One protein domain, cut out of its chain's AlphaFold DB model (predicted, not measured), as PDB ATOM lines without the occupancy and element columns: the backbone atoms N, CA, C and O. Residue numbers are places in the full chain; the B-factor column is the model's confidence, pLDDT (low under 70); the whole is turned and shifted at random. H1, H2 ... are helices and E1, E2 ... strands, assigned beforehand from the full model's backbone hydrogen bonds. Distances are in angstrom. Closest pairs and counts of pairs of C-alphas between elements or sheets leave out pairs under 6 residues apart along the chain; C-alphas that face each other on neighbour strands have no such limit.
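AT A GLANCE: This is residues 88 to 159 of the 174 residues of an uncharacterized protein of Microvirga lupini (UniProt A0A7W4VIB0). A long two-stranded hairpin, E1 and E2, runs lengthwise along one part of a rod, with helix H2 packed over one of its faces; helix H1 sits towards the other end of the rod, apart from E2 and H2, with the long loop of residues 104 to 118 leading from it to E1. Past H2, residues 156 to 157 come back to pair with the end of E1. The printed part has 72 residues, with two named helices and two named strands in the order H1, E1, E2, H2; the sheet has the order E1 - E2 and is antiparallel, and the class is mixed, helices and strands. The whole is loose, with a radius of gyration of the C-alphas of 14.8 A and spans of 48 by 19 by 14 A.

HOW THE PARTS SIT: Begin at E1, residues 119 to 127, and E2, residues 130 to 138, a hairpin of antiparallel neighbours whose directions stand at 160 degrees. Look at N 123 and O 134, 2.9 A apart, and at N 132 and O 125, 2.8 A apart; both pairs are within hydrogen-bond range. Near one end of the hairpin, residues 126 to 127 of E1 pair with residues 156 to 157, antiparallel. Next find H2, residues 141 to 151. Its closest C-alphas to E1 are those of Ser 141 and Ile 121, 6.4 A apart. Its closest C-alphas to E2 are those of Leu 144 and Leu 134, 6.9 A apart. H1, residues 92 to 103, is apart from E2 and from H2. In H1 and H2 every O i to N i+4 pair is within hydrogen-bond range.

IN THESE COORDINATES: Find C-alpha 119 at (268.266, 289.005, 250.302); from there E1 runs 24.0 A to C-alpha 127 at (249.511, 284.952, 235.904). E2 runs 23.6 A from C-alpha 130 to C-alpha 138. H1 spans 16.2 A from C-alpha 92, at (275.262, 274.472, 239.318), to C-alpha 103. H2 spans 15.5 A from C-alpha 141 and ends with C-alpha 151 at (258.203, 278.830, 234.904).

THE WHOLE: The two C-alphas farthest apart are those of Lys 108 and Glu 129, 48.6 A. From first to last, the C-alphas of Lys 88 and Ala 159 are 24.3 A apart. The printed part has no cut. The link from H1 to E1 is long, with 15 residues; those from E1 to E2 and from E2 to H2 are tight, with 2 residues each. The mean pLDDT of the printed part is 92.2, and no printed residue is under 70.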
ATOM      1  N   LYS A  88     265.021 273.909 239.931       91.31
ATOM      2  CA  LYS A  88     264.444 274.626 238.788       91.31
ATOM      3  C   LYS A  88     264.823 276.109 238.717       91.31
ATOM      4  O   LYS A  88     264.218 276.799 237.929       91.31
ATOM      5  N   HIS A  89     265.802 276.623 239.464       94.75
ATOM      6  CA  HIS A  89     266.057 278.069 239.561       94.75
ATOM      7  C   HIS A  89     267.466 278.461 239.096       94.75
ATOM      8  O   HIS A  89     267.613 279.315 238.220       94.75
ATOM      9  N   LEU A  90     268.496 277.785 239.616       96.62
ATOM     10  CA  LEU A  90     269.901 278.167 239.446       96.62
ATOM     11  C   LEU A  90     270.683 277.152 238.614       96.62
ATOM     12  O   LEU A  90     270.417 275.954 238.668       96.62
ATOM     13  N   CYS A  91     271.720 277.597 237.906       97.00
ATOM     14  CA  CYS A  91     272.747 276.682 237.411       97.00
ATOM     15  C   CYS A  91     273.601 276.148 238.574       97.00
ATOM     16  O   CYS A  91     273.608 276.700 239.678       97.00
ATOM     17  N   VAL A  92     274.381 275.096 238.313       96.12
ATOM     18  CA  VAL A  92     275.262 274.472 239.318       96.12
ATOM     19  C   VAL A  92     276.245 275.480 239.931       96.12
ATOM     20  O   VAL A  92     276.481 275.445 241.134       96.12
ATOM     21  N   SER A  93     276.785 276.411 239.134       94.19
ATOM     22  CA  SER A  93     277.737 277.418 239.626       94.19
ATOM     23  C   SER A  93     277.084 278.395 240.609       94.19
ATOM     24  O   SER A  93     277.578 278.562 241.723       94.19
ATOM     25  N   CYS A  94     275.943 278.990 240.246       95.56
ATOM     26  CA  CYS A  94     275.208 279.906 241.123       95.56
ATOM     27  C   CYS A  94     274.712 279.210 242.394       95.56
ATOM     28  O   CYS A  94     274.810 279.786 243.474       95.56
ATOM     29  N   TYR A  95     274.253 277.962 242.275       95.62
ATOM     30  CA  TYR A  95     273.872 277.145 243.424       95.62
ATOM     31  C   TYR A  95     275.050 276.892 244.377       95.62
ATOM     32  O   TYR A  95     274.906 277.018 245.591       95.62
ATOM     33  N   ASN A  96     276.236 276.577 243.849       94.50
ATOM     34  CA  ASN A  96     277.418 276.373 244.683       94.50
ATOM     35  C   ASN A  96     277.835 277.663 245.397       94.50
ATOM     36  O   ASN A  96     278.133 277.610 246.584       94.50
ATOM     37  N   ARG A  97     277.791 278.819 244.720       93.19
ATOM     38  CA  ARG A  97     278.092 280.122 245.344       93.19
ATOM     39  C   ARG A  97     277.107 280.474 246.458       93.19
ATOM     40  O   ARG A  97     277.522 280.931 247.515       93.19
ATOM     41  N   GLU A  98     275.820 280.206 246.249       94.50
ATOM     42  CA  GLU A  98     274.788 280.334 247.288       94.50
ATOM     43  C   GLU A  98     275.070 279.431 248.484       94.50
ATOM     44  O   GLU A  98     275.001 279.862 249.632       94.50
ATOM     45  N   ARG A  99     275.443 278.177 248.225       93.62
ATOM     46  CA  ARG A  99     275.816 277.241 249.282       93.62
ATOM     47  C   ARG A  99     277.050 277.717 250.052       93.62
ATOM     48  O   ARG A  99     277.063 277.598 251.270       93.62
ATOM     49  N   GLU A 100     278.066 278.240 249.373       94.62
ATOM     50  CA  GLU A 100     279.258 278.809 250.014       94.62
ATOM     51  C   GLU A 100     278.906 280.014 250.892       94.62
ATOM     52  O   GLU A 100     279.367 280.078 252.029       94.62
ATOM     53  N   PHE A 101     278.050 280.921 250.401       92.88
ATOM     54  CA  PHE A 101     277.544 282.062 251.171       92.88
ATOM     55  C   PHE A 101     276.817 281.602 252.440       92.88
ATOM     56  O   PHE A 101     277.174 282.018 253.537       92.88
ATOM     57  N   ASN A 102     275.875 280.664 252.306       91.69
ATOM     58  CA  ASN A 102     275.110 280.128 253.434       91.69
ATOM     59  C   ASN A 102     275.983 279.379 254.456       91.69
ATOM     60  O   ASN A 102     275.674 279.375 255.642       91.69
ATOM     61  N   LEU A 103     277.064 278.731 254.010       93.19
ATOM     62  CA  LEU A 103     278.016 278.051 254.895       93.19
ATOM     63  C   LEU A 103     279.071 278.995 255.490       93.19
ATOM     64  O   LEU A 103     279.844 278.560 256.341       93.19
ATOM     65  N   GLY A 104     279.170 280.235 255.003       92.94
ATOM     66  CA  GLY A 104     280.221 281.180 255.385       92.94
ATOM     67  C   GLY A 104     281.632 280.768 254.952       92.94
ATOM     68  O   GLY A 104     282.605 281.370 255.401       92.94
ATOM     69  N   ARG A 105     281.776 279.759 254.079       93.88
ATOM     70  CA  ARG A 105     283.076 279.258 253.605       93.88
ATOM     71  C   ARG A 105     283.036 278.831 252.142       93.88
ATOM     72  O   ARG A 105     282.109 278.153 251.703       93.88
ATOM     73  N   ASN A 106     284.074 279.199 251.400       91.00
ATOM     74  CA  ASN A 106     284.308 278.782 250.022       91.00
ATOM     75  C   ASN A 106     284.928 277.372 249.956       91.00
ATOM     76  O   ASN A 106     285.279 276.781 250.979       91.00
ATOM     77  N   ALA A 107     285.117 276.842 248.745       86.81
ATOM     78  CA  ALA A 107     285.764 275.543 248.523       86.81
ATOM     79  C   ALA A 107     287.183 275.399 249.125       86.81
ATOM     80  O   ALA A 107     287.642 274.279 249.330       86.81
ATOM     81  N   LYS A 108     287.875 276.507 249.422       89.62
ATOM     82  CA  LYS A 108     289.196 276.539 250.078       89.62
ATOM     83  C   LYS A 108     289.113 276.733 251.601       89.62
ATOM     84  O   LYS A 108     290.143 276.849 252.253       89.62
ATOM     85  N   GLY A 109     287.907 276.803 252.168       90.00
ATOM     86  CA  GLY A 109     287.675 277.005 253.599       90.00
ATOM     87  C   GLY A 109     287.717 278.463 254.070       90.00
ATOM     88  O   GLY A 109     287.517 278.708 255.254       90.00
ATOM     89  N   SER A 110     287.940 279.435 253.182       91.69
ATOM     90  CA  SER A 110     287.961 280.865 253.534       91.69
ATOM     91  C   SER A 110     286.584 281.509 253.380       91.69
ATOM     92  O   SER A 110     285.748 281.009 252.627       91.69
ATOM     93  N   ALA A 111     286.353 282.658 254.018       89.75
ATOM     94  CA  ALA A 111     285.100 283.395 253.865       89.75
ATOM     95  C   ALA A 111     284.830 283.789 252.388       89.75
ATOM     96  O   ALA A 111     285.749 284.221 251.679       89.75
ATOM     97  N   PRO A 112     283.589 283.653 251.889       87.69
ATOM     98  CA  PRO A 112     283.222 283.989 250.517       87.69
ATOM     99  C   PRO A 112     283.014 285.505 250.340       87.69
ATOM    100  O   PRO A 112     281.895 285.981 250.200       87.69
ATOM    101  N   VAL A 113     284.105 286.276 250.313       86.62
ATOM    102  CA  VAL A 113     284.062 287.757 250.267       86.62
ATOM    103  C   VAL A 113     283.540 288.312 248.934       86.62
ATOM    104  O   VAL A 113     282.981 289.400 248.880       86.62
ATOM    105  N   LYS A 114     283.734 287.576 247.833       85.50
ATOM    106  CA  LYS A 114     283.391 288.041 246.476       85.50
ATOM    107  C   LYS A 114     281.955 287.727 246.061       85.50
ATOM    108  O   LYS A 114     281.547 288.130 244.973       85.50
ATOM    109  N   HIS A 115     281.218 286.963 246.864       85.81
ATOM    110  CA  HIS A 115     279.852 286.595 246.515       85.81
ATOM    111  C   HIS A 115     278.908 287.709 246.950       85.81
ATOM    112  O   HIS A 115     279.010 288.166 248.089       85.81
ATOM    113  N   PRO A 116     277.994 288.151 246.075       88.00
ATOM    114  CA  PRO A 116     276.988 289.113 246.481       88.00
ATOM    115  C   PRO A 116     276.087 288.505 247.570       88.00
ATOM    116  O   PRO A 116     275.841 287.290 247.549       88.00
ATOM    117  N   PRO A 117     275.607 289.323 248.521       90.00
ATOM    118  CA  PRO A 117     274.735 288.849 249.581       90.00
ATOM    119  C   PRO A 117     273.390 288.368 249.033       90.00
ATOM    120  O   PRO A 117     272.919 288.822 247.990       90.00
ATOM    121  N   LEU A 118     272.770 287.442 249.763       93.44
ATOM    122  CA  LEU A 118     271.403 287.007 249.501       93.44
ATOM    123  C   LEU A 118     270.431 287.824 250.345       93.44
ATOM    124  O   LEU A 118     270.632 288.027 251.541       93.44
ATOM    125  N   HIS A 119     269.345 288.239 249.712       93.38
ATOM    126  CA  HIS A 119     268.266 289.005 250.302       93.38
ATOM    127  C   HIS A 119     266.964 288.214 250.195       93.38
ATOM    128  O   HIS A 119     266.682 287.596 249.169       93.38
ATOM    129  N   ASN A 120     266.142 288.258 251.242       93.75
ATOM    130  CA  ASN A 120     264.782 287.728 251.184       93.75
ATOM    131  C   ASN A 120     263.908 288.717 250.412       93.75
ATOM    132  O   ASN A 120     263.355 289.648 250.995       93.75
ATOM    133  N   ILE A 121     263.830 288.533 249.097       94.12
ATOM    134  CA  ILE A 121     263.030 289.378 248.212       94.12
ATOM    135  C   ILE A 121     261.717 288.666 247.906       94.12
ATOM    136  O   ILE A 121     261.661 287.446 247.751       94.12
ATOM    137  N   GLU A 122     260.658 289.458 247.801       94.38
ATOM    138  CA  GLU A 122     259.355 289.039 247.317       94.38
ATOM    139  C   GLU A 122     258.954 289.891 246.120       94.38
ATOM    140  O   GLU A 122     259.097 291.112 246.143       94.38
ATOM    141  N   ILE A 123     258.376 289.245 245.110       93.31
ATOM    142  CA  ILE A 123     257.622 289.922 244.061       93.31
ATOM    143  C   ILE A 123     256.188 289.401 244.015       93.31
ATOM    144  O   ILE A 123     255.897 288.248 244.354       93.31
ATOM    145  N   ARG A 124     255.296 290.260 243.529       93.75
ATOM    146  CA  ARG A 124     253.935 289.896 243.142       93.75
ATOM    147  C   ARG A 124     253.796 290.090 241.646       93.75
ATOM    148  O   ARG A 124     254.296 291.069 241.096       93.75
ATOM    149  N   TYR A 125     253.141 289.147 240.995       92.81
ATOM    150  CA  TYR A 125     252.895 289.194 239.560       92.81
ATOM    151  C   TYR A 125     251.551 288.560 239.260       92.81
ATOM    152  O   TYR A 125     251.047 287.747 240.031       92.81
ATOM    153  N   GLN A 126     250.963 288.938 238.142       92.81
ATOM    154  CA  GLN A 126     249.718 288.365 237.676       92.81
ATOM    155  C   GLN A 126     250.026 287.269 236.649       92.81
ATOM    156  O   GLN A 126     250.833 287.482 235.747       92.81
ATOM    157  N   ALA A 127     249.416 286.095 236.808       90.56
ATOM    158  CA  ALA A 127     249.511 284.952 235.904       90.56
ATOM    159  C   ALA A 127     248.121 284.650 235.321       90.56
ATOM    160  O   ALA A 127     247.320 283.939 235.936       90.56
ATOM    161  N   GLY A 128     247.823 285.210 234.148       86.69
ATOM    162  CA  GLY A 128     246.449 285.288 233.637       86.69
ATOM    163  C   GLY A 128     245.587 286.160 234.547       86.69
ATOM    164  O   GLY A 128     245.925 287.309 234.795       86.69
ATOM    165  N   GLU A 129     244.524 285.620 235.130       86.44
ATOM    166  CA  GLU A 129     243.680 286.355 236.093       86.44
ATOM    167  C   GLU A 129     244.103 286.192 237.563       86.44
ATOM    168  O   GLU A 129     243.524 286.802 238.459       86.44
ATOM    169  N   VAL A 130     245.120 285.370 237.842       88.88
ATOM    170  CA  VAL A 130     245.489 285.015 239.220       88.88
ATOM    171  C   VAL A 130     246.686 285.831 239.688       88.88
ATOM    172  O   VAL A 130     247.755 285.785 239.076       88.88
ATOM    173  N   LEU A 131     246.542 286.524 240.819       91.50
ATOM    174  CA  LEU A 131     247.668 287.152 241.505       91.50
ATOM    175  C   LEU A 131     248.536 286.080 242.179       91.50
ATOM    176  O   LEU A 131     248.059 285.284 242.986       91.50
ATOM    177  N   GLN A 132     249.822 286.077 241.855       93.19
ATOM    178  CA  GLN A 132     250.832 285.168 242.378       93.19
ATOM    179  C   GLN A 132     251.850 285.927 243.229       93.19
ATOM    180  O   GLN A 132     252.116 287.116 243.028       93.19
ATOM    181  N   ARG A 133     252.452 285.206 244.174       94.06
ATOM    182  CA  ARG A 133     253.523 285.687 245.050       94.06
ATOM    183  C   ARG A 133     254.714 284.750 244.920       94.06
ATOM    184  O   ARG A 133     254.555 283.537 245.040       94.06
ATOM    185  N   LEU A 134     255.901 285.307 244.708       93.50
ATOM    186  CA  LEU A 134     257.153 284.556 244.684       93.50
ATOM    187  C   LEU A 134     258.136 285.210 245.647       93.50
ATOM    188  O   LEU A 134     258.484 286.374 245.468       93.50
ATOM    189  N   ALA A 135     258.568 284.457 246.656       94.00
ATOM    190  CA  ALA A 135     259.519 284.915 247.657       94.00
ATOM    191  C   ALA A 135     260.585 283.844 247.900       94.00
ATOM    192  O   ALA A 135     260.251 282.682 248.135       94.00
ATOM    193  N   MET A 136     261.858 284.229 247.819       93.56
ATOM    194  CA  MET A 136     262.997 283.364 248.138       93.56
ATOM    195  C   MET A 136     264.285 284.187 248.324       93.56
ATOM    196  O   MET A 136     264.330 285.343 247.895       93.56
ATOM    197  N   PRO A 137     265.334 283.612 248.944       93.69
ATOM    198  CA  PRO A 137     266.642 284.252 249.036       93.69
ATOM    199  C   PRO A 137     267.291 284.391 247.651       93.69
ATOM    200  O   PRO A 137     267.566 283.387 246.994       93.69
ATOM    201  N   VAL A 138     267.548 285.622 247.214       95.00
ATOM    202  CA  VAL A 138     268.129 285.951 245.896       95.00
ATOM    203  C   VAL A 138     269.110 287.110 245.998       95.00
ATOM    204  O   VAL A 138     269.082 287.866 246.964       95.00
ATOM    205  N   VAL A 139     269.968 287.278 244.994       94.69
ATOM    206  CA  VAL A 139     270.859 288.444 244.901       94.69
ATOM    207  C   VAL A 139     270.089 289.683 244.449       94.69
ATOM    208  O   VAL A 139     270.362 290.784 244.921       94.69
ATOM    209  N   SER A 140     269.113 289.525 243.551       93.88
ATOM    210  CA  SER A 140     268.312 290.634 243.030       93.88
ATOM    211  C   SER A 140     266.877 290.215 242.708       93.88
ATOM    212  O   SER A 140     266.572 289.037 242.521       93.88
ATOM    213  N   SER A 141     265.975 291.195 242.605       93.25
ATOM    214  CA  SER A 141     264.585 290.967 242.183       93.25
ATOM    215  C   SER A 141     264.474 290.429 240.754       93.25
ATOM    216  O   SER A 141     263.487 289.773 240.424       93.25
ATOM    217  N   GLU A 142     265.479 290.680 239.913       94.25
ATOM    218  CA  GLU A 142     265.548 290.176 238.539       94.25
ATOM    219  C   GLU A 142     265.512 288.643 238.499       94.25
ATOM    220  O   GLU A 142     264.818 288.072 237.658       94.25
ATOM    221  N   GLU A 143     266.129 287.970 239.480       95.19
ATOM    222  CA  GLU A 143     266.072 286.507 239.601       95.19
ATOM    223  C   GLU A 143     264.633 285.993 239.688       95.19
ATOM    224  O   GLU A 143     264.263 284.995 239.063       95.19
ATOM    225  N   LEU A 144     263.801 286.696 240.454       95.19
ATOM    226  CA  LEU A 144     262.402 286.335 240.646       95.19
ATOM    227  C   LEU A 144     261.574 286.639 239.397       95.19
ATOM    228  O   LEU A 144     260.695 285.852 239.045       95.19
ATOM    229  N   VAL A 145     261.879 287.734 238.694       95.00
ATOM    230  CA  VAL A 145     261.238 288.092 237.419       95.00
ATOM    231  C   VAL A 145     261.528 287.031 236.358       95.00
ATOM    232  O   VAL A 145     260.600 286.527 235.723       95.00
ATOM    233  N   VAL A 146     262.794 286.630 236.205       95.62
ATOM    234  CA  VAL A 146     263.205 285.580 235.262       95.62
ATOM    235  C   VAL A 146     262.544 284.249 235.612       95.62
ATOM    236  O   VAL A 146     262.017 283.577 234.723       95.62
ATOM    237  N   ALA A 147     262.514 283.878 236.894       94.81
ATOM    238  CA  ALA A 147     261.841 282.663 237.343       94.81
ATOM    239  C   ALA A 147     260.339 282.684 237.010       94.81
ATOM    240  O   ALA A 147     259.835 281.734 236.411       94.81
ATOM    241  N   ALA A 148     259.639 283.782 237.314       95.00
ATOM    242  CA  ALA A 148     258.220 283.933 237.006       95.00
ATOM    243  C   ALA A 148     257.949 283.829 235.495       95.00
ATOM    244  O   ALA A 148     257.082 283.058 235.080       95.00
ATOM    245  N   LEU A 149     258.731 284.527 234.664       94.62
ATOM    246  CA  LEU A 149     258.605 284.508 233.202       94.62
ATOM    247  C   LEU A 149     258.898 283.136 232.576       94.62
ATOM    248  O   LEU A 149     258.282 282.775 231.572       94.62
ATOM    249  N   ARG A 150     259.854 282.385 233.129       93.88
ATOM    250  CA  ARG A 150     260.280 281.075 232.614       93.88
ATOM    251  C   ARG A 150     259.332 279.953 233.037       93.88
ATOM    252  O   ARG A 150     259.034 279.059 232.235       93.88
ATOM    253  N   ASP A 151     258.861 279.982 234.281       91.50
ATOM    254  CA  ASP A 151     258.203 278.830 234.904       91.50
ATOM    255  C   ASP A 151     256.673 278.882 234.811       91.50
ATOM    256  O   ASP A 151     256.033 277.825 234.776       91.50
ATOM    257  N   THR A 152     256.089 280.075 234.673       92.19
ATOM    258  CA  THR A 152     254.634 280.267 234.580       92.19
ATOM    259  C   THR A 152     254.108 279.915 233.190       92.19
ATOM    260  O   THR A 152     254.628 280.383 232.179       92.19
ATOM    261  N   SER A 153     253.062 279.087 233.124       87.19
ATOM    262  CA  SER A 153     252.437 278.662 231.861       87.19
ATOM    263  C   SER A 153     251.517 279.710 231.239       87.19
ATOM    264  O   SER A 153     251.366 279.722 230.021       87.19
ATOM    265  N   LYS A 154     250.912 280.567 232.063       88.62
ATOM    266  CA  LYS A 154     250.038 281.671 231.653       88.62
ATOM    267  C   LYS A 154     250.833 282.945 231.374       88.62
ATOM    268  O   LYS A 154     251.990 283.055 231.779       88.62
ATOM    269  N   GLN A 155     250.197 283.912 230.714       88.94
ATOM    270  CA  GLN A 155     250.777 285.235 230.510       88.94
ATOM    271  C   GLN A 155     251.121 285.872 231.858       88.94
ATOM    272  O   GLN A 155     250.280 285.934 232.754       88.94
ATOM    273  N   VAL A 156     252.367 286.322 231.984       91.06
ATOM    274  CA  VAL A 156     252.864 287.002 233.177       91.06
ATOM    275  C   VAL A 156     252.820 288.504 232.943       91.06
ATOM    276  O   VAL A 156     253.334 288.989 231.933       91.06
ATOM    277  N   THR A 157     252.252 289.223 233.902       90.25
ATOM    278  CA  THR A 157     252.247 290.685 233.939       90.25
ATOM    279  C   THR A 157     252.805 291.141 235.277       90.25
ATOM    280  O   THR A 157     252.374 290.685 236.339       90.25
ATOM    281  N   PHE A 158     253.768 292.055 235.228       89.12
ATOM    282  CA  PHE A 158     254.272 292.750 236.405       89.12
ATOM    283  C   PHE A 158     253.666 294.147 236.424       89.12
ATOM    284  O   PHE A 158     253.618 294.818 235.396       89.12
ATOM    285  N   ALA A 159     253.218 294.588 237.593       79.06
ATOM    286  CA  ALA A 159     252.820 295.967 237.814       79.06
ATOM    287  C   ALA A 159     253.799 296.589 238.806       79.06
ATOM    288  O   ALA A 159     254.127 295.985 239.830       79.06
TER     289      ALA A 159